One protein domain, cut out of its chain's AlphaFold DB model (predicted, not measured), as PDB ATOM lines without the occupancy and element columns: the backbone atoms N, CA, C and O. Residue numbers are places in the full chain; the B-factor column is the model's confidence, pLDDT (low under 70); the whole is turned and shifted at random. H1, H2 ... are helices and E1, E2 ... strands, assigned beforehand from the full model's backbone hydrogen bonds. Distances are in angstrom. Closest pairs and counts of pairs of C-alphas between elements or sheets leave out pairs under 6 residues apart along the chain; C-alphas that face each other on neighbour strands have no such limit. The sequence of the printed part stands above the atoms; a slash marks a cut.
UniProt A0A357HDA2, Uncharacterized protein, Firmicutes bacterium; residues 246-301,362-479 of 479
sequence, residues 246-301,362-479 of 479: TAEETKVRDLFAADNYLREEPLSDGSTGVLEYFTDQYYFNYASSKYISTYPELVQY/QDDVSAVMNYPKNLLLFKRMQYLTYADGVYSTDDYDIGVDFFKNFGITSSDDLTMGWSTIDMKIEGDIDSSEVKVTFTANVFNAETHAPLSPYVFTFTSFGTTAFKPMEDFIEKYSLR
ATOM      1  N   THR A 246     -42.065-100.599   5.515       89.88
ATOM      2  CA  THR A 246     -41.489-101.751   4.840       89.88
ATOM      3  C   THR A 246     -40.016-101.496   4.497       89.88
ATOM      4  O   THR A 246     -39.523-100.362   4.473       89.88
ATOM      5  N   ALA A 247     -39.283-102.575   4.211       89.12
ATOM      6  CA  ALA A 247     -37.897-102.462   3.764       89.12
ATOM      7  C   ALA A 247     -37.786-101.668   2.450       89.12
ATOM      8  O   ALA A 247     -36.834-100.918   2.273       89.12
ATOM      9  N   GLU A 248     -38.759-101.813   1.550       87.62
ATOM     10  CA  GLU A 248     -38.808-101.093   0.277       87.62
ATOM     11  C   GLU A 248     -39.054 -99.592   0.483       87.62
ATOM     12  O   GLU A 248     -38.272 -98.781  -0.006       87.62
ATOM     13  N   GLU A 249     -40.038 -99.213   1.302       90.06
ATOM     14  CA  GLU A 249     -40.286 -97.812   1.680       90.06
ATOM     15  C   GLU A 249     -39.061 -97.160   2.334       90.06
ATOM     16  O   GLU A 249     -38.667 -96.051   1.970       90.06
ATOM     17  N   THR A 250     -38.416 -97.873   3.263       89.56
ATOM     18  CA  THR A 250     -37.188 -97.396   3.917       89.56
ATOM     19  C   THR A 250     -36.090 -97.141   2.888       89.56
ATOM     20  O   THR A 250     -35.491 -96.070   2.889       89.56
ATOM     21  N   LYS A 251     -35.875 -98.081   1.964       88.88
ATOM     22  CA  LYS A 251     -34.862 -97.937   0.919       88.88
ATOM     23  C   LYS A 251     -35.164 -96.791  -0.045       88.88
ATOM     24  O   LYS A 251     -34.242 -96.074  -0.409       88.88
ATOM     25  N   VAL A 252     -36.423 -96.559  -0.435       89.81
ATOM     26  CA  VAL A 252     -36.763 -95.394  -1.278       89.81
ATOM     27  C   VAL A 252     -36.437 -94.089  -0.564       89.81
ATOM     28  O   VAL A 252     -35.863 -93.185  -1.170       89.81
ATOM     29  N   ARG A 253     -36.756 -93.988   0.730       89.69
ATOM     30  CA  ARG A 253     -36.373 -92.827   1.538       89.69
ATOM     31  C   ARG A 253     -34.851 -92.641   1.552       89.69
ATOM     32  O   ARG A 253     -34.387 -91.517   1.377       89.69
ATOM     33  N   ASP A 254     -34.090 -93.727   1.684       89.12
ATOM     34  CA  ASP A 254     -32.622 -93.696   1.677       89.12
ATOM     35  C   ASP A 254     -32.044 -93.260   0.316       89.12
ATOM     36  O   ASP A 254     -31.087 -92.484   0.283       89.12
ATOM     37  N   LEU A 255     -32.648 -93.687  -0.802       90.44
ATOM     38  CA  LEU A 255     -32.252 -93.266  -2.153       90.44
ATOM     39  C   LEU A 255     -32.287 -91.739  -2.300       90.44
ATOM     40  O   LEU A 255     -31.340 -91.136  -2.804       90.44
ATOM     41  N   PHE A 256     -33.362 -91.100  -1.831       89.69
ATOM     42  CA  PHE A 256     -33.496 -89.645  -1.902       89.69
ATOM     43  C   PHE A 256     -32.702 -88.910  -0.822       89.69
ATOM     44  O   PHE A 256     -32.240 -87.798  -1.071       89.69
ATOM     45  N   ALA A 257     -32.496 -89.516   0.351       86.38
ATOM     46  CA  ALA A 257     -31.693 -88.931   1.425       86.38
ATOM     47  C   ALA A 257     -30.215 -88.728   1.042       86.38
ATOM     48  O   ALA A 257     -29.538 -87.911   1.661       86.38
ATOM     49  N   ALA A 258     -29.722 -89.445   0.027       82.69
ATOM     50  CA  ALA A 258     -28.361 -89.307  -0.486       82.69
ATOM     51  C   ALA A 258     -28.123 -88.038  -1.332       82.69
ATOM     52  O   ALA A 258     -26.977 -87.779  -1.694       82.69
ATOM     53  N   ASP A 259     -29.173 -87.281  -1.683       84.56
ATOM     54  CA  ASP A 259     -29.098 -86.067  -2.515       84.56
ATOM     55  C   ASP A 259     -28.333 -86.250  -3.840       84.56
ATOM     56  O   ASP A 259     -27.731 -85.315  -4.357       84.56
ATOM     57  N   ASN A 260     -28.339 -87.456  -4.412       89.38
ATOM     58  CA  ASN A 260     -27.670 -87.736  -5.677       89.38
ATOM     59  C   ASN A 260     -28.581 -88.550  -6.594       89.38
ATOM     60  O   ASN A 260     -28.696 -89.763  -6.427       89.38
ATOM     61  N   TYR A 261     -29.245 -87.879  -7.532       91.19
ATOM     62  CA  TYR A 261     -30.192 -88.481  -8.475       91.19
ATOM     63  C   TYR A 261     -30.471 -87.542  -9.652       91.19
ATOM     64  O   TYR A 261     -30.250 -86.332  -9.590       91.19
ATOM     65  N   LEU A 262     -30.993 -88.114 -10.730       91.19
ATOM     66  CA  LEU A 262     -31.419 -87.413 -11.932       91.19
ATOM     67  C   LEU A 262     -32.945 -87.380 -11.963       91.19
ATOM     68  O   LEU A 262     -33.569 -88.431 -11.836       91.19
ATOM     69  N   ARG A 263     -33.548 -86.208 -12.179       89.81
ATOM     70  CA  ARG A 263     -34.973 -86.095 -12.515       89.81
ATOM     71  C   ARG A 263     -35.143 -85.883 -14.012       89.81
ATOM     72  O   ARG A 263     -34.514 -85.008 -14.603       89.81
ATOM     73  N   GLU A 264     -36.033 -86.653 -14.614       87.69
ATOM     74  CA  GLU A 264     -36.448 -86.500 -16.003       87.69
ATOM     75  C   GLU A 264     -37.849 -85.890 -16.045       87.69
ATOM     76  O   GLU A 264     -38.816 -86.492 -15.572       87.69
ATOM     77  N   GLU A 265     -37.960 -84.693 -16.618       79.31
ATOM     78  CA  GLU A 265     -39.240 -84.051 -16.904       79.31
ATOM     79  C   GLU A 265     -39.663 -84.396 -18.339       79.31
ATOM     80  O   GLU A 265     -38.990 -83.979 -19.292       79.31
ATOM     81  N   PRO A 266     -40.736 -85.180 -18.537       78.62
ATOM     82  CA  PRO A 266     -41.182 -85.555 -19.867       78.62
ATOM     83  C   PRO A 266     -41.881 -84.389 -20.579       78.62
ATOM     84  O   PRO A 266     -42.578 -83.574 -19.983       78.62
ATOM     85  N   LEU A 267     -41.740 -84.348 -21.900       77.56
ATOM     86  CA  LEU A 267     -42.597 -83.578 -22.793       77.56
ATOM     87  C   LEU A 267     -43.984 -84.224 -22.891       77.56
ATOM     88  O   LEU A 267     -44.183 -85.386 -22.541       77.56
ATOM     89  N   SER A 268     -44.941 -83.493 -23.468       71.06
ATOM     90  CA  SER A 268     -46.307 -83.985 -23.694       71.06
ATOM     91  C   SER A 268     -46.391 -85.239 -24.578       71.06
ATOM     92  O   SER A 268     -47.388 -85.953 -24.525       71.06
ATOM     93  N   ASP A 269     -45.357 -85.524 -25.376       72.62
ATOM     94  CA  ASP A 269     -45.234 -86.744 -26.185       72.62
ATOM     95  C   ASP A 269     -44.539 -87.907 -25.446       72.62
ATOM     96  O   ASP A 269     -44.290 -88.954 -26.044       72.62
ATOM     97  N   GLY A 270     -44.221 -87.734 -24.158       69.50
ATOM     98  CA  GLY A 270     -43.550 -88.718 -23.309       69.50
ATOM     99  C   GLY A 270     -42.037 -88.812 -23.513       69.50
ATOM    100  O   GLY A 270     -41.385 -89.603 -22.835       69.50
ATOM    101  N   SER A 271     -41.453 -88.033 -24.429       78.75
ATOM    102  CA  SER A 271     -39.996 -87.963 -24.581       78.75
ATOM    103  C   SER A 271     -39.359 -87.076 -23.510       78.75
ATOM    104  O   SER A 271     -40.001 -86.174 -22.985       78.75
ATOM    105  N   THR A 272     -38.087 -87.293 -23.180       78.31
ATOM    106  CA  THR A 272     -37.381 -86.490 -22.169       78.31
ATOM    107  C   THR A 272     -37.274 -85.020 -22.596       78.31
ATOM    108  O   THR A 272     -36.685 -84.703 -23.635       78.31
ATOM    109  N   GLY A 273     -37.822 -84.114 -21.789       81.75
ATOM    110  CA  GLY A 273     -37.779 -82.667 -21.974       81.75
ATOM    111  C   GLY A 273     -36.578 -82.040 -21.280       81.75
ATOM    112  O   GLY A 273     -35.582 -81.719 -21.930       81.75
ATOM    113  N   VAL A 274     -36.662 -81.878 -19.964       83.19
ATOM    114  CA  VAL A 274     -35.587 -81.315 -19.137       83.19
ATOM    115  C   VAL A 274     -35.008 -82.409 -18.246       83.19
ATOM    116  O   VAL A 274     -35.731 -83.253 -17.722       83.19
ATOM    117  N   LEU A 275     -33.686 -82.409 -18.121       88.81
ATOM    118  CA  LEU A 275     -32.934 -83.236 -17.190       88.81
ATOM    119  C   LEU A 275     -32.475 -82.367 -16.030       88.81
ATOM    120  O   LEU A 275     -31.824 -81.348 -16.258       88.81
ATOM    121  N   GLU A 276     -32.771 -82.779 -14.808       88.69
ATOM    122  CA  GLU A 276     -32.356 -82.069 -13.606       88.69
ATOM    123  C   GLU A 276     -31.412 -82.939 -12.784       88.69
ATOM    124  O   GLU A 276     -31.775 -84.013 -12.308       88.69
ATOM    125  N   TYR A 277     -30.177 -82.481 -12.645       90.31
ATOM    126  CA  TYR A 277     -29.112 -83.189 -11.955       90.31
ATOM    127  C   TYR A 277     -29.052 -82.699 -10.518       90.31
ATOM    128  O   TYR A 277     -28.800 -81.514 -10.305       90.31
ATOM    129  N   PHE A 278     -29.237 -83.601  -9.558       89.00
ATOM    130  CA  PHE A 278     -29.097 -83.325  -8.134       89.00
ATOM    131  C   PHE A 278     -27.851 -84.027  -7.602       89.00
ATOM    132  O   PHE A 278     -27.623 -85.207  -7.880       89.00
ATOM    133  N   THR A 279     -27.037 -83.282  -6.859       88.88
ATOM    134  CA  THR A 279     -25.861 -83.763  -6.127       88.88
ATOM    135  C   THR A 279     -25.781 -83.043  -4.778       88.88
ATOM    136  O   THR A 279     -26.465 -82.042  -4.558       88.88
ATOM    137  N   ASP A 280     -24.891 -83.488  -3.896       83.44
ATOM    138  CA  ASP A 280     -24.587 -82.799  -2.639       83.44
ATOM    139  C   ASP A 280     -23.976 -81.398  -2.847       83.44
ATOM    140  O   ASP A 280     -24.123 -80.517  -1.995       83.44
ATOM    141  N   GLN A 281     -23.309 -81.169  -3.984       86.69
ATOM    142  CA  GLN A 281     -22.618 -79.916  -4.285       86.69
ATOM    143  C   GLN A 281     -23.415 -78.960  -5.194       86.69
ATOM    144  O   GLN A 281     -23.238 -77.741  -5.105       86.69
ATOM    145  N   TYR A 282     -24.269 -79.466  -6.086       88.81
ATOM    146  CA  TYR A 282     -25.009 -78.645  -7.051       88.81
ATOM    147  C   TYR A 282     -26.341 -79.252  -7.501       88.81
ATOM    148  O   TYR A 282     -26.531 -80.467  -7.504       88.81
ATOM    149  N   TYR A 283     -27.204 -78.367  -8.000       89.06
ATOM    150  CA  TYR A 283     -28.364 -78.683  -8.827       89.06
ATOM    151  C   TYR A 283     -28.203 -78.043 -10.201       89.06
ATOM    152  O   TYR A 283     -27.800 -76.881 -10.291       89.06
ATOM    153  N   PHE A 284     -28.524 -78.755 -11.278       88.81
ATOM    154  CA  PHE A 284     -28.428 -78.194 -12.625       88.81
ATOM    155  C   PHE A 284     -29.514 -78.709 -13.563       88.81
ATOM    156  O   PHE A 284     -29.659 -79.916 -13.727       88.81
ATOM    157  N   ASN A 285     -30.205 -77.797 -14.248       88.94
ATOM    158  CA  ASN A 285     -31.164 -78.142 -15.291       88.94
ATOM    159  C   ASN A 285     -30.504 -78.105 -16.663       88.94
ATOM    160  O   ASN A 285     -29.699 -77.221 -16.962       88.94
ATOM    161  N   TYR A 286     -30.871 -79.064 -17.507       89.00
ATOM    162  CA  TYR A 286     -30.363 -79.209 -18.857       89.00
ATOM    163  C   TYR A 286     -31.487 -79.575 -19.827       89.00
ATOM    164  O   TYR A 286     -32.136 -80.613 -19.697       89.00
ATOM    165  N   ALA A 287     -31.708 -78.737 -20.838       87.69
ATOM    166  CA  ALA A 287     -32.673 -79.007 -21.895       87.69
ATOM    167  C   ALA A 287     -32.174 -80.110 -22.835       87.69
ATOM    168  O   ALA A 287     -31.098 -79.999 -23.431       87.69
ATOM    169  N   SER A 288     -32.997 -81.136 -23.053       85.75
ATOM    170  CA  SER A 288     -32.724 -82.148 -24.070       85.75
ATOM    171  C   SER A 288     -32.727 -81.534 -25.476       85.75
ATOM    172  O   SER A 288     -33.343 -80.495 -25.736       85.75
ATOM    173  N   SER A 289     -32.095 -82.206 -26.443       85.50
ATOM    174  CA  SER A 289     -32.134 -81.764 -27.847       85.50
ATOM    175  C   SER A 289     -33.563 -81.641 -28.382       85.50
ATOM    176  O   SER A 289     -33.850 -80.766 -29.199       85.50
ATOM    177  N   LYS A 290     -34.469 -82.497 -27.897       85.06
ATOM    178  CA  LYS A 290     -35.883 -82.456 -28.255       85.06
ATOM    179  C   LYS A 290     -36.553 -81.218 -27.666       85.06
ATOM    180  O   LYS A 290     -37.192 -80.492 -28.424       85.06
ATOM    181  N   TYR A 291     -36.345 -80.920 -26.383       85.31
ATOM    182  CA  TYR A 291     -36.852 -79.695 -25.757       85.31
ATOM    183  C   TYR A 291     -36.366 -78.445 -26.496       85.31
ATOM    184  O   TYR A 291     -37.170 -77.584 -26.838       85.31
ATOM    185  N   ILE A 292     -35.074 -78.390 -26.837       86.44
ATOM    186  CA  ILE A 292     -34.478 -77.288 -27.609       86.44
ATOM    187  C   ILE A 292     -35.171 -77.111 -28.964       86.44
ATOM    188  O   ILE A 292     -35.428 -75.985 -29.382       86.44
ATOM    189  N   SER A 293     -35.478 -78.211 -29.656       86.38
ATOM    190  CA  SER A 293     -36.167 -78.152 -30.948       86.38
ATOM    191  C   SER A 293     -37.638 -77.739 -30.840       86.38
ATOM    192  O   SER A 293     -38.159 -77.123 -31.767       86.38
ATOM    193  N   THR A 294     -38.298 -78.069 -29.726       85.69
ATOM    194  CA  THR A 294     -39.723 -77.794 -29.498       85.69
ATOM    195  C   THR A 294     -39.956 -76.378 -28.962       85.69
ATOM    196  O   THR A 294     -40.906 -75.727 -29.390       85.69
ATOM    197  N   TYR A 295     -39.084 -75.892 -28.072       83.44
ATOM    198  CA  TYR A 295     -39.214 -74.608 -27.366       83.44
ATOM    199  C   TYR A 295     -37.917 -73.780 -27.428       83.44
ATOM    200  O   TYR A 295     -37.304 -73.497 -26.390       83.44
ATOM    201  N   PRO A 296     -37.444 -73.396 -28.629       82.50
ATOM    202  CA  PRO A 296     -36.144 -72.743 -28.808       82.50
ATOM    203  C   PRO A 296     -35.997 -71.430 -28.020       82.50
ATOM    204  O   PRO A 296     -34.905 -71.104 -27.555       82.50
ATOM    205  N   GLU A 297     -37.083 -70.687 -27.820       81.31
ATOM    206  CA  GLU A 297     -37.126 -69.438 -27.055       81.31
ATOM    207  C   GLU A 297     -37.011 -69.632 -25.535       81.31
ATOM    208  O   GLU A 297     -36.621 -68.702 -24.825       81.31
ATOM    209  N   LEU A 298     -37.309 -70.834 -25.026       77.06
ATOM    210  CA  LEU A 298     -37.276 -71.145 -23.594       77.06
ATOM    211  C   LEU A 298     -35.950 -71.774 -23.141       77.06
ATOM    212  O   LEU A 298     -35.696 -71.874 -21.942       77.06
ATOM    213  N   VAL A 299     -35.068 -72.146 -24.076       74.62
ATOM    214  CA  VAL A 299     -33.792 -72.838 -23.798       74.62
ATOM    215  C   VAL A 299     -32.896 -72.064 -22.834       74.62
ATOM    216  O   VAL A 299     -32.265 -72.658 -21.962       74.62
ATOM    217  N   GLN A 300     -32.873 -70.733 -22.938       68.88
ATOM    218  CA  GLN A 300     -32.066 -69.880 -22.059       68.88
ATOM    219  C   GLN A 300     -32.459 -69.982 -20.574       68.88
ATOM    220  O   GLN A 300     -31.659 -69.649 -19.704       68.88
ATOM    221  N   TYR A 301     -33.676 -70.449 -20.277       70.00
ATOM    222  CA  TYR A 301     -34.166 -70.659 -18.915       70.00
ATOM    223  C   TYR A 301     -33.992 -72.099 -18.428       70.00
ATOM    224  O   TYR A 301     -34.127 -72.348 -17.232       70.00
ATOM    225  N   GLN A 362     -33.434 -66.545  -2.946       45.84
ATOM    226  CA  GLN A 362     -32.572 -67.447  -2.165       45.84
ATOM    227  C   GLN A 362     -33.376 -68.579  -1.496       45.84
ATOM    228  O   GLN A 362     -32.879 -69.699  -1.415       45.84
ATOM    229  N   ASP A 363     -34.633 -68.319  -1.126       45.34
ATOM    230  CA  ASP A 363     -35.528 -69.309  -0.513       45.34
ATOM    231  C   ASP A 363     -35.880 -70.483  -1.458       45.34
ATOM    232  O   ASP A 363     -36.168 -71.580  -0.981       45.34
ATOM    233  N   ASP A 364     -35.779 -70.300  -2.786       50.88
ATOM    234  CA  ASP A 364     -36.049 -71.358  -3.776       50.88
ATOM    235  C   ASP A 364     -34.924 -72.406  -3.820       50.88
ATOM    236  O   ASP A 364     -35.191 -73.560  -4.128       50.88
ATOM    237  N   VAL A 365     -33.664 -72.068  -3.512       53.19
ATOM    238  CA  VAL A 365     -32.555 -73.027  -3.706       53.19
ATOM    239  C   VAL A 365     -32.557 -74.105  -2.637       53.19
ATOM    240  O   VAL A 365     -32.436 -75.282  -2.955       53.19
ATOM    241  N   SER A 366     -32.758 -73.721  -1.377       51.19
ATOM    242  CA  SER A 366     -32.950 -74.685  -0.296       51.19
ATOM    243  C   SER A 366     -34.220 -75.505  -0.517       51.19
ATOM    244  O   SER A 366     -34.215 -76.685  -0.204       51.19
ATOM    245  N   ALA A 367     -35.292 -74.926  -1.070       53.50
ATOM    246  CA  ALA A 367     -36.506 -75.675  -1.400       53.50
ATOM    247  C   ALA A 367     -36.266 -76.700  -2.525       53.50
ATOM    248  O   ALA A 367     -36.660 -77.852  -2.386       53.50
ATOM    249  N   VAL A 368     -35.554 -76.313  -3.589       59.22
ATOM    250  CA  VAL A 368     -35.215 -77.181  -4.729       59.22
ATOM    251  C   VAL A 368     -34.216 -78.273  -4.333       59.22
ATOM    252  O   VAL A 368     -34.443 -79.435  -4.634       59.22
ATOM    253  N   MET A 369     -33.143 -77.939  -3.610       60.66
ATOM    254  CA  MET A 369     -32.108 -78.901  -3.195       60.66
ATOM    255  C   MET A 369     -32.578 -79.870  -2.105       60.66
ATOM    256  O   MET A 369     -32.021 -80.950  -1.956       60.66
ATOM    257  N   ASN A 370     -33.578 -79.494  -1.305       62.59
ATOM    258  CA  ASN A 370     -34.103 -80.356  -0.244       62.59
ATOM    259  C   ASN A 370     -35.238 -81.281  -0.704       62.59
ATOM    260  O   ASN A 370     -35.807 -82.020   0.105       62.59
ATOM    261  N   TYR A 371     -35.583 -81.236  -1.985       71.69
ATOM    262  CA  TYR A 371     -36.691 -81.959  -2.575       71.69
ATOM    263  C   TYR A 371     -36.167 -83.042  -3.529       71.69
ATOM    264  O   TYR A 371     -35.309 -82.704  -4.332       71.69
ATOM    265  N   PRO A 372     -36.664 -84.300  -3.506       76.25
ATOM    266  CA  PRO A 372     -37.905 -84.769  -2.882       76.25
ATOM    267  C   PRO A 372     -37.752 -85.352  -1.472       76.25
ATOM    268  O   PRO A 372     -38.765 -85.686  -0.863       76.25
ATOM    269  N   LYS A 373     -36.539 -85.467  -0.910       82.75
ATOM    270  CA  LYS A 373     -36.314 -86.136   0.394       82.75
ATOM    271  C   LYS A 373     -37.173 -85.604   1.552       82.75
ATOM    272  O   LYS A 373     -37.463 -86.346   2.483       82.75
ATOM    273  N   ASN A 374     -37.596 -84.337   1.500       81.50
ATOM    274  CA  ASN A 374     -38.394 -83.698   2.549       81.50
ATOM    275  C   ASN A 374     -39.908 -83.693   2.310       81.50
ATOM    276  O   ASN A 374     -40.619 -83.124   3.149       81.50
ATOM    277  N   LEU A 375     -40.379 -84.328   1.231       87.56
ATOM    278  CA  LEU A 375     -41.799 -84.530   0.955       87.56
ATOM    279  C   LEU A 375     -42.545 -85.044   2.180       87.56
ATOM    280  O   LEU A 375     -42.086 -85.966   2.864       87.56
ATOM    281  N   LEU A 376     -43.744 -84.509   2.398       87.31
ATOM    282  CA  LEU A 376     -44.641 -85.006   3.431       87.31
ATOM    283  C   LEU A 376     -44.979 -86.487   3.215       87.31
ATOM    284  O   LEU A 376     -45.062 -87.221   4.194       87.31
ATOM    285  N   LEU A 377     -45.035 -86.951   1.960       89.44
ATOM    286  CA  LEU A 377     -45.186 -88.369   1.603       89.44
ATOM    287  C   LEU A 377     -44.188 -89.273   2.347       89.44
ATOM    288  O   LEU A 377     -44.588 -90.289   2.909       89.44
ATOM    289  N   PHE A 378     -42.904 -88.906   2.417       89.00
ATOM    290  CA  PHE A 378     -41.897 -89.734   3.098       89.00
ATOM    291  C   PHE A 378     -41.980 -89.665   4.626       89.00
ATOM    292  O   PHE A 378     -41.437 -90.527   5.316       89.00
ATOM    293  N   LYS A 379     -42.656 -88.644   5.159       85.12
ATOM    294  CA  LYS A 379     -42.915 -88.463   6.596       85.12
ATOM    295  C   LYS A 379     -44.241 -89.089   7.033       85.12
ATOM    296  O   LYS A 379     -44.444 -89.288   8.226       85.12
ATOM    297  N   ARG A 380     -45.135 -89.367   6.081       87.88
ATOM    298  CA  ARG A 380     -46.503 -89.853   6.290       87.88
ATOM    299  C   ARG A 380     -46.784 -91.135   5.493       87.88
ATOM    300  O   ARG A 380     -47.866 -91.318   4.947       87.88
ATOM    301  N   MET A 381     -45.807 -92.042   5.438       90.62
ATOM    302  CA  MET A 381     -45.913 -93.302   4.688       90.62
ATOM    303  C   MET A 381     -47.088 -94.190   5.122       90.62
ATOM    304  O   MET A 381     -47.587 -94.965   4.318       90.62
ATOM    305  N   GLN A 382     -47.595 -94.038   6.348       91.12
ATOM    306  CA  GLN A 382     -48.780 -94.755   6.827       91.12
ATOM    307  C   GLN A 382     -50.063 -94.474   6.026       91.12
ATOM    308  O   GLN A 382     -51.019 -95.233   6.144       91.12
ATOM    309  N   TYR A 383     -50.085 -93.404   5.225       90.81
ATOM    310  CA  TYR A 383     -51.194 -93.048   4.333       90.81
ATOM    311  C   TYR A 383     -51.045 -93.615   2.915       90.81
ATOM    312  O   TYR A 383     -51.892 -93.364   2.056       90.81
ATOM    313  N   LEU A 384     -49.961 -94.344   2.635       92.00
ATOM    314  CA  LEU A 384     -49.757 -94.990   1.347       92.00
ATOM    315  C   LEU A 384     -50.374 -96.389   1.380       92.00
ATOM    316  O   LEU A 384     -50.162 -97.183   2.295       92.00
ATOM    317  N   THR A 385     -51.111 -96.708   0.328       92.38
ATOM    318  CA  THR A 385     -51.650 -98.041   0.075       92.38
ATOM    319  C   THR A 385     -50.835 -98.704  -1.024       92.38
ATOM    320  O   THR A 385     -50.548 -98.084  -2.043       92.38
ATOM    321  N   TYR A 386     -50.433 -99.958  -0.828       91.69
ATOM    322  CA  TYR A 386     -49.670-100.699  -1.831       91.69
ATOM    323  C   TYR A 386     -50.566-101.686  -2.576       91.69
ATOM    324  O   TYR A 386     -51.110-102.618  -1.977       91.69
ATOM    325  N   ALA A 387     -50.691-101.507  -3.889       92.69
ATOM    326  CA  ALA A 387     -51.417-102.410  -4.773       92.69
ATOM    327  C   ALA A 387     -50.727-102.491  -6.141       92.69
ATOM    328  O   ALA A 387     -50.255-101.491  -6.670       92.69
ATOM    329  N   ASP A 388     -50.649-103.697  -6.710       90.31
ATOM    330  CA  ASP A 388     -50.123-103.942  -8.062       90.31
ATOM    331  C   ASP A 388     -48.741-103.310  -8.357       90.31
ATOM    332  O   ASP A 388     -48.442-102.919  -9.487       90.31
ATOM    333  N   GLY A 389     -47.862-103.241  -7.347       88.00
ATOM    334  CA  GLY A 389     -46.514-102.677  -7.489       88.00
ATOM    335  C   GLY A 389     -46.447-101.148  -7.425       88.00
ATOM    336  O   GLY A 389     -45.440-100.569  -7.829       88.00
ATOM    337  N   VAL A 390     -47.510-100.498  -6.955       93.25
ATOM    338  CA  VAL A 390     -47.627 -99.043  -6.844       93.25
ATOM    339  C   VAL A 390     -48.055 -98.682  -5.425       93.25
ATOM    340  O   VAL A 390     -48.959 -99.300  -4.865       93.25
ATOM    341  N   TYR A 391     -47.387 -97.687  -4.848       94.69
ATOM    342  CA  TYR A 391     -47.812 -97.034  -3.616       94.69
ATOM    343  C   TYR A 391     -48.677 -95.828  -3.970       94.69
ATOM    344  O   TYR A 391     -48.204 -94.939  -4.667       94.69
ATOM    345  N   SER A 392     -49.906 -95.768  -3.479       94.81
ATOM    346  CA  SER A 392     -50.860 -94.712  -3.814       94.81
ATOM    347  C   SER A 392     -51.399 -94.041  -2.563       94.81
ATOM    348  O   SER A 392     -51.662 -94.702  -1.558       94.81
ATOM    349  N   THR A 393     -51.601 -92.731  -2.633       92.12
ATOM    350  CA  THR A 393     -52.277 -91.961  -1.587       92.12
ATOM    351  C   THR A 393     -53.163 -90.885  -2.201       92.12
ATOM    352  O   THR A 393     -52.837 -90.314  -3.244       92.12
ATOM    353  N   ASP A 394     -54.291 -90.632  -1.555       88.62
ATOM    354  CA  ASP A 394     -55.227 -89.538  -1.812       88.62
ATOM    355  C   ASP A 394     -55.301 -88.570  -0.617       88.62
ATOM    356  O   ASP A 394     -56.176 -87.704  -0.568       88.62
ATOM    357  N   ASP A 395     -54.365 -88.691   0.334       86.94
ATOM    358  CA  ASP A 395     -54.266 -87.795   1.482       86.94
ATOM    359  C   ASP A 395     -54.087 -86.346   1.013       86.94
ATOM    360  O   ASP A 395     -53.156 -86.007   0.270       86.94
ATOM    361  N   TYR A 396     -54.999 -85.485   1.464       83.75
ATOM    362  CA  TYR A 396     -55.074 -84.095   1.030       83.75
ATOM    363  C   TYR A 396     -53.783 -83.326   1.329       83.75
ATOM    364  O   TYR A 396     -53.292 -82.596   0.464       83.75
ATOM    365  N   ASP A 397     -53.208 -83.498   2.521       83.00
ATOM    366  CA  ASP A 397     -52.014 -82.762   2.936       83.00
ATOM    367  C   ASP A 397     -50.782 -83.207   2.145       83.00
ATOM    368  O   ASP A 397     -49.996 -82.363   1.700       83.00
ATOM    369  N   ILE A 398     -50.612 -84.520   1.939       87.44
ATOM    370  CA  ILE A 398     -49.553 -85.063   1.077       87.44
ATOM    371  C   ILE A 398     -49.728 -84.532  -0.350       87.44
ATOM    372  O   ILE A 398     -48.749 -84.086  -0.955       87.44
ATOM    373  N   GLY A 399     -50.964 -84.518  -0.858       86.38
ATOM    374  CA  GLY A 399     -51.356 -83.898  -2.121       86.38
ATOM    375  C   GLY A 399     -50.860 -82.461  -2.242       86.38
ATOM    376  O   GLY A 399     -50.054 -82.134  -3.115       86.38
ATOM    377  N   VAL A 400     -51.323 -81.594  -1.341       82.75
ATOM    378  CA  VAL A 400     -50.999 -80.161  -1.323       82.75
ATOM    379  C   VAL A 400     -49.494 -79.920  -1.213       82.75
ATOM    380  O   VAL A 400     -48.959 -79.095  -1.960       82.75
ATOM    381  N   ASP A 401     -48.801 -80.629  -0.318       84.94
ATOM    382  CA  ASP A 401     -47.345 -80.530  -0.179       84.94
ATOM    383  C   ASP A 401     -46.643 -80.901  -1.492       84.94
ATOM    384  O   ASP A 401     -45.803 -80.148  -1.988       84.94
ATOM    385  N   PHE A 402     -47.036 -82.009  -2.118       86.94
ATOM    386  CA  PHE A 402     -46.466 -82.465  -3.381       86.94
ATOM    387  C   PHE A 402     -46.676 -81.448  -4.513       86.94
ATOM    388  O   PHE A 402     -45.708 -81.047  -5.165       86.94
ATOM    389  N   PHE A 403     -47.914 -80.981  -4.726       81.62
ATOM    390  CA  PHE A 403     -48.242 -80.002  -5.772       81.62
ATOM    391  C   PHE A 403     -47.467 -78.697  -5.587       81.62
ATOM    392  O   PHE A 403     -46.894 -78.172  -6.545       81.62
ATOM    393  N   LYS A 404     -47.389 -78.203  -4.346       79.81
ATOM    394  CA  LYS A 404     -46.647 -76.988  -4.009       79.81
ATOM    395  C   LYS A 404     -45.157 -77.129  -4.308       79.81
ATOM    396  O   LYS A 404     -44.584 -76.235  -4.927       79.81
ATOM    397  N   ASN A 405     -44.532 -78.228  -3.882       79.44
ATOM    398  CA  ASN A 405     -43.089 -78.416  -4.045       79.44
ATOM    399  C   ASN A 405     -42.680 -78.679  -5.503       79.44
ATOM    400  O   ASN A 405     -41.607 -78.249  -5.917       79.44
ATOM    401  N   PHE A 406     -43.541 -79.306  -6.308       79.44
ATOM    402  CA  PHE A 406     -43.313 -79.454  -7.749       79.44
ATOM    403  C   PHE A 406     -43.788 -78.265  -8.590       79.44
ATOM    404  O   PHE A 406     -43.713 -78.314  -9.818       79.44
ATOM    405  N   GLY A 407     -44.281 -77.193  -7.964       74.12
ATOM    406  CA  GLY A 407     -44.753 -76.010  -8.683       74.12
ATOM    407  C   GLY A 407     -45.952 -76.285  -9.594       74.12
ATOM    408  O   GLY A 407     -46.176 -75.545 -10.554       74.12
ATOM    409  N   ILE A 408     -46.733 -77.328  -9.304       76.56
ATOM    410  CA  ILE A 408     -47.994 -77.606  -9.987       76.56
ATOM    411  C   ILE A 408     -49.021 -76.625  -9.417       76.56
ATOM    412  O   ILE A 408     -49.617 -76.839  -8.362       76.56
ATOM    413  N   THR A 409     -49.178 -75.485 -10.080       63.22
ATOM    414  CA  THR A 409     -50.100 -74.442  -9.630       63.22
ATOM    415  C   THR A 409     -51.544 -74.867  -9.851       63.22
ATOM    416  O   THR A 409     -51.897 -75.247 -10.967       63.22
ATOM    417  N   SER A 410     -52.392 -74.704  -8.833       54.41
ATOM    418  CA  SER A 410     -53.843 -74.733  -8.998       54.41
ATOM    419  C   SER A 410     -54.257 -73.604  -9.949       54.41
ATOM    420  O   SER A 410     -54.257 -72.433  -9.563       54.41
ATOM    421  N   SER A 411     -54.575 -73.915 -11.204       53.53
ATOM    422  CA  SER A 411     -55.499 -73.064 -11.951       53.53
ATOM    423  C   SER A 411     -56.876 -73.151 -11.286       53.53
ATOM    424  O   SER A 411     -57.136 -74.095 -10.536       53.53
ATOM    425  N   ASP A 412     -57.771 -72.208 -11.585       51.06
ATOM    426  CA  ASP A 412     -59.169 -72.232 -11.113       51.06
ATOM    427  C   ASP A 412     -59.898 -73.560 -11.455       51.06
ATOM    428  O   ASP A 412     -60.935 -73.875 -10.876       51.06
ATOM    429  N   ASP A 413     -59.317 -74.370 -12.349       52.56
ATOM    430  CA  ASP A 413     -59.829 -75.650 -12.834       52.56
ATOM    431  C   ASP A 413     -59.312 -76.893 -12.080       52.56
ATOM    432  O   ASP A 413     -59.753 -78.000 -12.396       52.56
ATOM    433  N   LEU A 414     -58.369 -76.772 -11.133       59.84
ATOM    434  CA  LEU A 414     -57.733 -77.918 -10.461       59.84
ATOM    435  C   LEU A 414     -58.243 -78.107  -9.031       59.84
ATOM    436  O   LEU A 414     -58.148 -77.212  -8.193       59.84
ATOM    437  N   THR A 415     -58.712 -79.315  -8.719       63.25
ATOM    438  CA  THR A 415     -59.092 -79.704  -7.349       63.25
ATOM    439  C   THR A 415     -58.044 -80.630  -6.757       63.25
ATOM    440  O   THR A 415     -57.990 -81.811  -7.082       63.25
ATOM    441  N   MET A 416     -57.223 -80.099  -5.848       64.12
ATOM    442  CA  MET A 416     -56.215 -80.895  -5.133       64.12
ATOM    443  C   MET A 416     -56.842 -81.963  -4.225       64.12
ATOM    444  O   MET A 416     -56.206 -82.974  -3.965       64.12
ATOM    445  N   GLY A 417     -58.093 -81.773  -3.785       60.59
ATOM    446  CA  GLY A 417     -58.788 -82.689  -2.873       60.59
ATOM    447  C   GLY A 417     -59.303 -83.995  -3.472       60.59
ATOM    448  O   GLY A 417     -59.837 -84.806  -2.726       60.59
ATOM    449  N   TRP A 418     -59.163 -84.209  -4.782       65.44
ATOM    450  CA  TRP A 418     -59.461 -85.502  -5.425       65.44
ATOM    451  C   TRP A 418     -58.257 -86.092  -6.146       65.44
ATOM    452  O   TRP A 418     -58.382 -87.106  -6.830       65.44
ATOM    453  N   SER A 419     -57.108 -85.433  -6.052       78.94
ATOM    454  CA  SER A 419     -55.907 -85.902  -6.712       78.94
ATOM    455  C   SER A 419     -55.326 -87.103  -5.982       78.94
ATOM    456  O   SER A 419     -55.348 -87.155  -4.756       78.94
ATOM    457  N   THR A 420     -54.737 -88.025  -6.737       88.88
ATOM    458  CA  THR A 420     -53.943 -89.113  -6.162       88.88
ATOM    459  C   THR A 420     -52.485 -88.954  -6.546       88.88
ATOM    460  O   THR A 420     -52.158 -88.463  -7.633       88.88
ATOM    461  N   ILE A 421     -51.600 -89.371  -5.650       92.69
ATOM    462  CA  ILE A 421     -50.172 -89.483  -5.913       92.69
ATOM    463  C   ILE A 421     -49.823 -90.959  -5.906       92.69
ATOM    464  O   ILE A 421     -49.950 -91.631  -4.884       92.69
ATOM    465  N   ASP A 422     -49.340 -91.431  -7.047       94.44
ATOM    466  CA  ASP A 422     -48.849 -92.786  -7.223       94.44
ATOM    467  C   ASP A 422     -47.323 -92.767  -7.281       94.44
ATOM    468  O   ASP A 422     -46.733 -92.058  -8.094       94.44
ATOM    469  N   MET A 423     -46.668 -93.568  -6.452       94.56
ATOM    470  CA  MET A 423     -45.237 -93.826  -6.477       94.56
ATOM    471  C   MET A 423     -44.997 -95.255  -6.955       94.56
ATOM    472  O   MET A 423     -45.386 -96.228  -6.309       94.56
ATOM    473  N   LYS A 424     -44.308 -95.383  -8.084       94.19
ATOM    474  CA  LYS A 424     -43.884 -96.662  -8.646       94.19
ATOM    475  C   LYS A 424     -42.371 -96.790  -8.561       94.19
ATOM    476  O   LYS A 424     -41.654 -95.868  -8.944       94.19
ATOM    477  N   ILE A 425     -41.903 -97.952  -8.122       92.62
ATOM    478  CA  ILE A 425     -40.484 -98.302  -8.091       92.62
ATOM    479  C   ILE A 425     -40.260 -99.370  -9.162       92.62
ATOM    480  O   ILE A 425     -40.959-100.380  -9.212       92.62
ATOM    481  N   GLU A 426     -39.323 -99.124 -10.068       91.38
ATOM    482  CA  GLU A 426     -38.967-100.026 -11.159       91.38
ATOM    483  C   GLU A 426     -37.480-100.381 -11.067       91.38
ATOM    484  O   GLU A 426     -36.638 -99.519 -10.825       91.38
ATOM    485  N   GLY A 427     -37.156-101.653 -11.302       85.69
ATOM    486  CA  GLY A 427     -35.792-102.169 -11.180       85.69
ATOM    487  C   GLY A 427     -35.474-102.718  -9.787       85.69
ATOM    488  O   GLY A 427     -36.330-102.774  -8.907       85.69
ATOM    489  N   ASP A 428     -34.239-103.184  -9.613       83.25
ATOM    490  CA  ASP A 428     -33.733-103.599  -8.304       83.25
ATOM    491  C   ASP A 428     -33.357-102.351  -7.501       83.25
ATOM    492  O   ASP A 428     -32.506-101.573  -7.940       83.25
ATOM    493  N   ILE A 429     -33.994-102.179  -6.340       78.50
ATOM    494  CA  ILE A 429     -33.832-101.028  -5.446       78.50
ATOM    495  C   ILE A 429     -32.405-100.873  -4.905       78.50
ATOM    496  O   ILE A 429     -32.014 -99.775  -4.521       78.50
ATOM    497  N   ASP A 430     -31.617-101.953  -4.910       77.12
ATOM    498  CA  ASP A 430     -30.205-101.930  -4.516       77.12
ATOM    499  C   ASP A 430     -29.261-101.646  -5.705       77.12
ATOM    500  O   ASP A 430     -28.038-101.628  -5.544       77.12
ATOM    501  N   SER A 431     -29.799-101.435  -6.912       77.44
ATOM    502  CA  SER A 431     -29.016-101.157  -8.118       77.44
ATOM    503  C   SER A 431     -29.025 -99.675  -8.497       77.44
ATOM    504  O   SER A 431     -29.980 -98.945  -8.245       77.44
ATOM    505  N   SER A 432     -27.990 -99.242  -9.220       70.56
ATOM    506  CA  SER A 432     -27.938 -97.909  -9.838       70.56
ATOM    507  C   SER A 432     -28.970 -97.705 -10.958       70.56
ATOM    508  O   SER A 432     -29.118 -96.592 -11.456       70.56
ATOM    509  N   GLU A 433     -29.646 -98.774 -11.389       82.00
ATOM    510  CA  GLU A 433     -30.682 -98.754 -12.428       82.00
ATOM    511  C   GLU A 433     -32.094 -98.605 -11.844       82.00
ATOM    512  O   GLU A 433     -33.066 -98.599 -12.603       82.00
ATOM    513  N   VAL A 434     -32.227 -98.475 -10.516       90.25
ATOM    514  CA  VAL A 434     -33.520 -98.202  -9.885       90.25
ATOM    515  C   VAL A 434     -34.111 -96.900 -10.418       90.25
ATOM    516  O   VAL A 434     -33.436 -95.876 -10.569       90.25
ATOM    517  N   LYS A 435     -35.410 -96.952 -10.690       92.62
ATOM    518  CA  LYS A 435     -36.217 -95.829 -11.139       92.62
ATOM    519  C   LYS A 435     -37.390 -95.655 -10.191       92.62
ATOM    520  O   LYS A 435     -38.134 -96.598  -9.944       92.62
ATOM    521  N   VAL A 436     -37.578 -94.437  -9.695       93.38
ATOM    522  CA  VAL A 436     -38.747 -94.065  -8.896       93.38
ATOM    523  C   VAL A 436     -39.561 -93.060  -9.695       93.38
ATOM    524  O   VAL A 436     -39.057 -92.003 -10.065       93.38
ATOM    525  N   THR A 437     -40.814 -93.381  -9.988       93.31
ATOM    526  CA  THR A 437     -41.724 -92.493 -10.713       93.31
ATOM    527  C   THR A 437     -42.866 -92.080  -9.806       93.31
ATOM    528  O   THR A 437     -43.613 -92.933  -9.337       93.31
ATOM    529  N   PHE A 438     -43.037 -90.773  -9.623       92.44
ATOM    530  CA  PHE A 438     -44.255 -90.209  -9.061       92.44
ATOM    531  C   PHE A 438     -45.200 -89.786 -10.182       92.44
ATOM    532  O   PHE A 438     -44.790 -89.109 -11.124       92.44
ATOM    533  N   THR A 439     -46.467 -90.160 -10.067       91.69
ATOM    534  CA  THR A 439     -47.545 -89.734 -10.956       91.69
ATOM    535  C   THR A 439     -48.583 -89.008 -10.119       91.69
ATOM    536  O   THR A 439     -49.206 -89.614  -9.254       91.69
ATOM    537  N   ALA A 440     -48.761 -87.713 -10.360       90.00
ATOM    538  CA  ALA A 440     -49.850 -86.949  -9.772       90.00
ATOM    539  C   ALA A 440     -51.037 -86.956 -10.738       90.00
ATOM    540  O   ALA A 440     -51.014 -86.293 -11.784       90.00
ATOM    541  N   ASN A 441     -52.065 -87.721 -10.388       88.38
ATOM    542  CA  ASN A 441     -53.321 -87.772 -11.119       88.38
ATOM    543  C   ASN A 441     -54.202 -86.619 -10.644       88.38
ATOM    544  O   ASN A 441     -54.544 -86.536  -9.468       88.38
ATOM    545  N   VAL A 442     -54.550 -85.725 -11.564       83.88
ATOM    546  CA  VAL A 442     -55.312 -84.505 -11.283       83.88
ATOM    547  C   VAL A 442     -56.679 -84.548 -11.954       83.88
ATOM    548  O   VAL A 442     -56.835 -85.098 -13.048       83.88
ATOM    549  N   PHE A 443     -57.670 -83.927 -11.319       81.38
ATOM    550  CA  PHE A 443     -59.049 -83.889 -11.800       81.38
ATOM    551  C   PHE A 443     -59.536 -82.451 -11.966       81.38
ATOM    552  O   PHE A 443     -59.139 -81.538 -11.236       81.38
ATOM    553  N   ASN A 444     -60.410 -82.252 -12.951       79.94
ATOM    554  CA  ASN A 444     -61.059 -80.971 -13.172       79.94
ATOM    555  C   ASN A 444     -62.067 -80.674 -12.048       79.94
ATOM    556  O   ASN A 444     -62.923 -81.504 -11.747       79.94
ATOM    557  N   ALA A 445     -61.994 -79.470 -11.483       74.31
ATOM    558  CA  ALA A 445     -62.794 -79.032 -10.340       74.31
ATOM    559  C   ALA A 445     -64.311 -79.025 -10.584       74.31
ATOM    560  O   ALA A 445     -65.077 -79.335  -9.676       74.31
ATOM    561  N   GLU A 446     -64.753 -78.685 -11.796       75.19
ATOM    562  CA  GLU A 446     -66.181 -78.548 -12.111       75.19
ATOM    563  C   GLU A 446     -66.807 -79.855 -12.603       75.19
ATOM    564  O   GLU A 446     -67.960 -80.167 -12.306       75.19
ATOM    565  N   THR A 447     -66.059 -80.610 -13.406       80.31
ATOM    566  CA  THR A 447     -66.572 -81.785 -14.125       80.31
ATOM    567  C   THR A 447     -66.154 -83.107 -13.499       80.31
ATOM    568  O   THR A 447     -66.688 -84.145 -13.890       80.31
ATOM    569  N   HIS A 448     -65.194 -83.086 -12.568       74.88
ATOM    570  CA  HIS A 448     -64.528 -84.268 -12.014       74.88
ATOM    571  C   HIS A 448     -63.899 -85.184 -13.079       74.88
ATOM    572  O   HIS A 448     -63.613 -86.353 -12.819       74.88
ATOM    573  N   ALA A 449     -63.690 -84.683 -14.301       81.25
ATOM    574  CA  ALA A 449     -63.039 -85.445 -15.353       81.25
ATOM    575  C   ALA A 449     -61.525 -85.532 -15.080       81.25
ATOM    576  O   ALA A 449     -60.932 -84.530 -14.665       81.25
ATOM    577  N   PRO A 450     -60.885 -86.690 -15.331       79.56
ATOM    578  CA  PRO A 450     -59.438 -86.812 -15.212       79.56
ATOM    579  C   PRO A 450     -58.751 -85.903 -16.233       79.56
ATOM    580  O   PRO A 450     -59.149 -85.836 -17.400       79.56
ATOM    581  N   LEU A 451     -57.709 -85.215 -15.785       81.12
ATOM    582  CA  LEU A 451     -56.806 -84.449 -16.634       81.12
ATOM    583  C   LEU A 451     -55.546 -85.271 -16.925       81.12
ATOM    584  O   LEU A 451     -55.340 -86.352 -16.372       81.12
ATOM    585  N   SER A 452     -54.699 -84.764 -17.820       81.19
ATOM    586  CA  SER A 452     -53.395 -85.380 -18.063       81.19
ATOM    587  C   SER A 452     -52.573 -85.379 -16.767       81.19
ATOM    588  O   SER A 452     -52.423 -84.312 -16.167       81.19
ATOM    589  N   PRO A 453     -52.037 -86.533 -16.334       85.81
ATOM    590  CA  PRO A 453     -51.270 -86.607 -15.102       85.81
ATOM    591  C   PRO A 453     -49.908 -85.927 -15.258       85.81
ATOM    592  O   PRO A 453     -49.330 -85.889 -16.349       85.81
ATOM    593  N   TYR A 454     -49.369 -85.448 -14.140       85.00
ATOM    594  CA  TYR A 454     -47.984 -84.993 -14.061       85.00
ATOM    595  C   TYR A 454     -47.099 -86.169 -13.664       85.00
ATOM    596  O   TYR A 454     -47.370 -86.835 -12.667       85.00
ATOM    597  N   VAL A 455     -46.046 -86.430 -14.437       87.38
ATOM    598  CA  VAL A 455     -45.154 -87.575 -14.223       87.38
ATOM    599  C   VAL A 455     -43.748 -87.072 -13.926       87.38
ATOM    600  O   VAL A 455     -43.144 -86.390 -14.751       87.38
ATOM    601  N   PHE A 456     -43.214 -87.462 -12.773       87.81
ATOM    602  CA  PHE A 456     -41.870 -87.124 -12.316       87.81
ATOM    603  C   PHE A 456     -41.065 -88.402 -12.168       87.81
ATOM    604  O   PHE A 456     -41.374 -89.249 -11.334       87.81
ATOM    605  N   THR A 457     -40.039 -88.560 -12.996       90.94
ATOM    606  CA  THR A 457     -39.201 -89.758 -12.998       90.94
ATOM    607  C   THR A 457     -37.838 -89.447 -12.409       90.94
ATOM    608  O   THR A 457     -37.194 -88.498 -12.839       90.94
ATOM    609  N   PHE A 458     -37.398 -90.271 -11.464       92.25
ATOM    610  CA  PHE A 458     -36.117 -90.171 -10.778       92.25
ATOM    611  C   PHE A 458     -35.279 -91.418 -11.053       92.25
ATOM    612  O   PHE A 458     -35.775 -92.539 -10.919       92.25
ATOM    613  N   THR A 459     -34.028 -91.232 -11.457       92.12
ATOM    614  CA  THR A 459     -33.101 -92.304 -11.854       92.12
ATOM    615  C   THR A 459     -31.677 -91.997 -11.391       92.12
ATOM    616  O   THR A 459     -31.406 -90.951 -10.802       92.12
ATOM    617  N   SER A 460     -30.739 -92.899 -11.701       90.81
ATOM    618  CA  SER A 460     -29.292 -92.658 -11.564       90.81
ATOM    619  C   SER A 460     -28.857 -92.322 -10.132       90.81
ATOM    620  O   SER A 460     -27.936 -91.527  -9.908       90.81
ATOM    621  N   PHE A 461     -29.522 -92.929  -9.149       90.94
ATOM    622  CA  PHE A 461     -29.239 -92.705  -7.737       90.94
ATOM    623  C   PHE A 461     -27.776 -93.032  -7.401       90.94
ATOM    624  O   PHE A 461     -27.242 -94.060  -7.826       90.94
ATOM    625  N   GLY A 462     -27.103 -92.129  -6.685       88.88
ATOM    626  CA  GLY A 462     -25.699 -92.263  -6.270       88.88
ATOM    627  C   GLY A 462     -24.657 -92.176  -7.396       88.88
ATOM    628  O   GLY A 462     -23.460 -92.279  -7.131       88.88
ATOM    629  N   THR A 463     -25.082 -92.005  -8.650       89.75
ATOM    630  CA  THR A 463     -24.201 -91.969  -9.831       89.75
ATOM    631  C   THR A 463     -24.412 -90.738 -10.710       89.75
ATOM    632  O   THR A 463     -23.738 -90.582 -11.730       89.75
ATOM    633  N   THR A 464     -25.328 -89.848 -10.326       89.88
ATOM    634  CA  THR A 464     -25.681 -88.672 -11.119       89.88
ATOM    635  C   THR A 464     -24.540 -87.664 -11.124       89.88
ATOM    636  O   THR A 464     -24.032 -87.275 -10.073       89.88
ATOM    637  N   ALA A 465     -24.168 -87.222 -12.328       91.94
ATOM    638  CA  ALA A 465     -23.191 -86.166 -12.545       91.94
ATOM    639  C   ALA A 465     -23.435 -85.459 -13.887       91.94
ATOM    640  O   ALA A 465     -23.562 -86.100 -14.933       91.94
ATOM    641  N   PHE A 466     -23.428 -84.128 -13.880       93.06
ATOM    642  CA  PHE A 466     -23.412 -83.321 -15.093       93.06
ATOM    643  C   PHE A 466     -21.966 -82.989 -15.468       93.06
ATOM    644  O   PHE A 466     -21.331 -82.123 -14.865       93.06
ATOM    645  N   LYS A 467     -21.430 -83.674 -16.485       93.06
ATOM    646  CA  LYS A 467     -20.000 -83.612 -16.837       93.06
ATOM    647  C   LYS A 467     -19.431 -82.184 -16.969       93.06
ATOM    648  O   LYS A 467     -18.369 -81.950 -16.400       93.06
ATOM    649  N   PRO A 468     -20.101 -81.211 -17.623       93.25
ATOM    650  CA  PRO A 468     -19.596 -79.836 -17.673       93.25
ATOM    651  C   PRO A 468     -19.445 -79.169 -16.299       93.25
ATOM    652  O   PRO A 468     -18.540 -78.355 -16.119       93.25
ATOM    653  N   MET A 469     -20.309 -79.507 -15.335       93.50
ATOM    654  CA  MET A 469     -20.194 -79.036 -13.953       93.50
ATOM    655  C   MET A 469     -19.042 -79.716 -13.221       93.50
ATOM    656  O   MET A 469     -18.246 -79.024 -12.594       93.50
ATOM    657  N   GLU A 470     -18.886 -81.034 -13.362       94.75
ATOM    658  CA  GLU A 470     -17.743 -81.756 -12.781       94.75
ATOM    659  C   GLU A 470     -16.404 -81.205 -13.289       94.75
ATOM    660  O   GLU A 470     -15.501 -80.937 -12.501       94.75
ATOM    661  N   ASP A 471     -16.293 -80.963 -14.599       94.44
ATOM    662  CA  ASP A 471     -15.090 -80.384 -15.210       94.44
ATOM    663  C   ASP A 471     -14.802 -78.976 -14.677       94.44
ATOM    664  O   ASP A 471     -13.646 -78.593 -14.482       94.44
ATOM    665  N   PHE A 472     -15.851 -78.189 -14.430       93.06
ATOM    666  CA  PHE A 472     -15.737 -76.863 -13.834       93.06
ATOM    667  C   PHE A 472     -15.253 -76.935 -12.378       93.06
ATOM    668  O   PHE A 472     -14.316 -76.222 -12.008       93.06
ATOM    669  N   ILE A 473     -15.844 -77.826 -11.579       93.31
ATOM    670  CA  ILE A 473     -15.461 -78.086 -10.188       93.31
ATOM    671  C   ILE A 473     -14.001 -78.535 -10.101       93.31
ATOM    672  O   ILE A 473     -13.252 -78.015  -9.274       93.31
ATOM    673  N   GLU A 474     -13.573 -79.451 -10.969       93.81
ATOM    674  CA  GLU A 474     -12.202 -79.961 -11.005       93.81
ATOM    675  C   GLU A 474     -11.205 -78.870 -11.425       93.81
ATOM    676  O   GLU A 474     -10.228 -78.620 -10.712       93.81
ATOM    677  N   LYS A 475     -11.482 -78.152 -12.527       92.25
ATOM    678  CA  LYS A 475     -10.616 -77.081 -13.061       92.25
ATOM    679  C   LYS A 475     -10.272 -76.026 -12.008       92.25
ATOM    680  O   LYS A 475      -9.148 -75.526 -11.999       92.25
ATOM    681  N   TYR A 476     -11.234 -75.673 -11.159       90.44
ATOM    682  CA  TYR A 476     -11.070 -74.654 -10.119       90.44
ATOM    683  C   TYR A 476     -10.889 -75.236  -8.711       90.44
ATOM    684  O   TYR A 476     -10.805 -74.473  -7.752       90.44
ATOM    685  N   SER A 477     -10.790 -76.565  -8.585       89.56
ATOM    686  CA  SER A 477     -10.622 -77.275  -7.310       89.56
ATOM    687  C   SER A 477     -11.666 -76.862  -6.266       89.56
ATOM    688  O   SER A 477     -11.309 -76.475  -5.157       89.56
ATOM    689  N   LEU A 478     -12.955 -76.918  -6.618       88.38
ATOM    690  CA  LEU A 478     -14.065 -76.382  -5.810       88.38
ATOM    691  C   LEU A 478     -14.632 -77.341  -4.746       88.38
ATOM    692  O   LEU A 478     -15.507 -76.921  -3.998       88.38
ATOM    693  N   ARG A 479     -14.145 -78.584  -4.657       81.06
ATOM    694  CA  ARG A 479     -14.559 -79.573  -3.638       81.06
ATOM    695  C   ARG A 479     -13.970 -79.325  -2.260       81.06
ATOM    696  O   ARG A 479     -12.783 -78.926  -2.212       81.06
TER     697      ARG A 479
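AT A GLANCE: This is residues 246 to 301 and 362 to 479 of the 479 residues of an uncharacterized protein of Firmicutes bacterium (UniProt A0A357HDA2). One large, strongly twisted sheet of eight strands makes a wall, with H5 lying across one face and H1 on the same face, two layers in all. H2 sits at the end of the hairpin E2 and E3, and H6 lies out past edge strand E3, at one end of the longest axis. The 174 printed residues include six named helices and eight named strands, in the order H1 E1 E2 E3 H2 H3 H4 E4 E5 H5 E6 E7 E8 H6. The sheet runs E3 E2 E1 E8 E7 E6 E5 E4, all antiparallel, and the class is mixed, helices and strands. The whole is compact, with a radius of gyration of the C-alphas of 17.0 A and spans of 54 by 43 by 31 A.

HOW THE PARTS SIT: H1, residues 247 to 257, is on the sheet at a height of 8.8 A, over none of its strands. E1, residues 261 to 266, E2, 272 to 278, and E3, 282 to 287, form a meander, each strand the antiparallel neighbour of the one before; N 263 and O 276 are 2.8 A apart, N 284 and O 277 2.9 A. H2, residues 289 to 294, is on the sheet, its closest C-alphas to E2 being Tyr 291 and Gly 273, 4.9 A. H3, residues 362 to 369, only grazes the sheet with residues 365 to 369. H4, residues 376 to 379, is not on it. E4, residues 385 to 387, and E5, 390 to 393, are a hairpin, with N 392 and O 385 at 2.8 A. H5, residues 396 to 405, touches H4, closest at the C-alphas of Ile 398 and Leu 376, 5.4 A. E6, residues 414 to 426, E7, 435 to 444, and E8, 454 to 459, form a second meander: N 422 and O 439 are 2.9 A apart, N 438 and O 456 2.8 A. E6 bends by 82 degrees at residue 417 and pairs with E5, N 423 to O 391 at 2.7 A. E8 pairs with E1 at 147 degrees, N 264 to O 457 at 2.8 A. H5 has a height of 8.6 A over the sheet and runs across the strands, at 72 degrees to E6 on the local plane. H6, residues 467 to 475, is only just not on the sheet, with 4 pairs of C-alphas within 10 A. Every O i to N i+4 pair is within hydrogen-bond range in H1, H2, H5 and H6; H3 has 3 of 4, and H4 is too short for one.

IN THESE COORDINATES: H1 begins at C-alpha 247, (-37.897, -102.462, 3.764), and measures 15.1 A; H5 measures 14.2 A. E6 and E7 each measure 29.0 A. H6 ends at C-alpha 475, (-10.616, -77.081, -13.061).

THE WHOLE: The C-alphas farthest apart, Thr 447 and Ser 477, are 56.5 A apart. Residues 302 to 361 are not printed, with 17.1 A between C-alphas 301 and 362. Of the links printed whole, none is long. Mean pLDDT of the printed part is 82.9; 21 residues are under 70, among them 362 to 370 and 409 to 418.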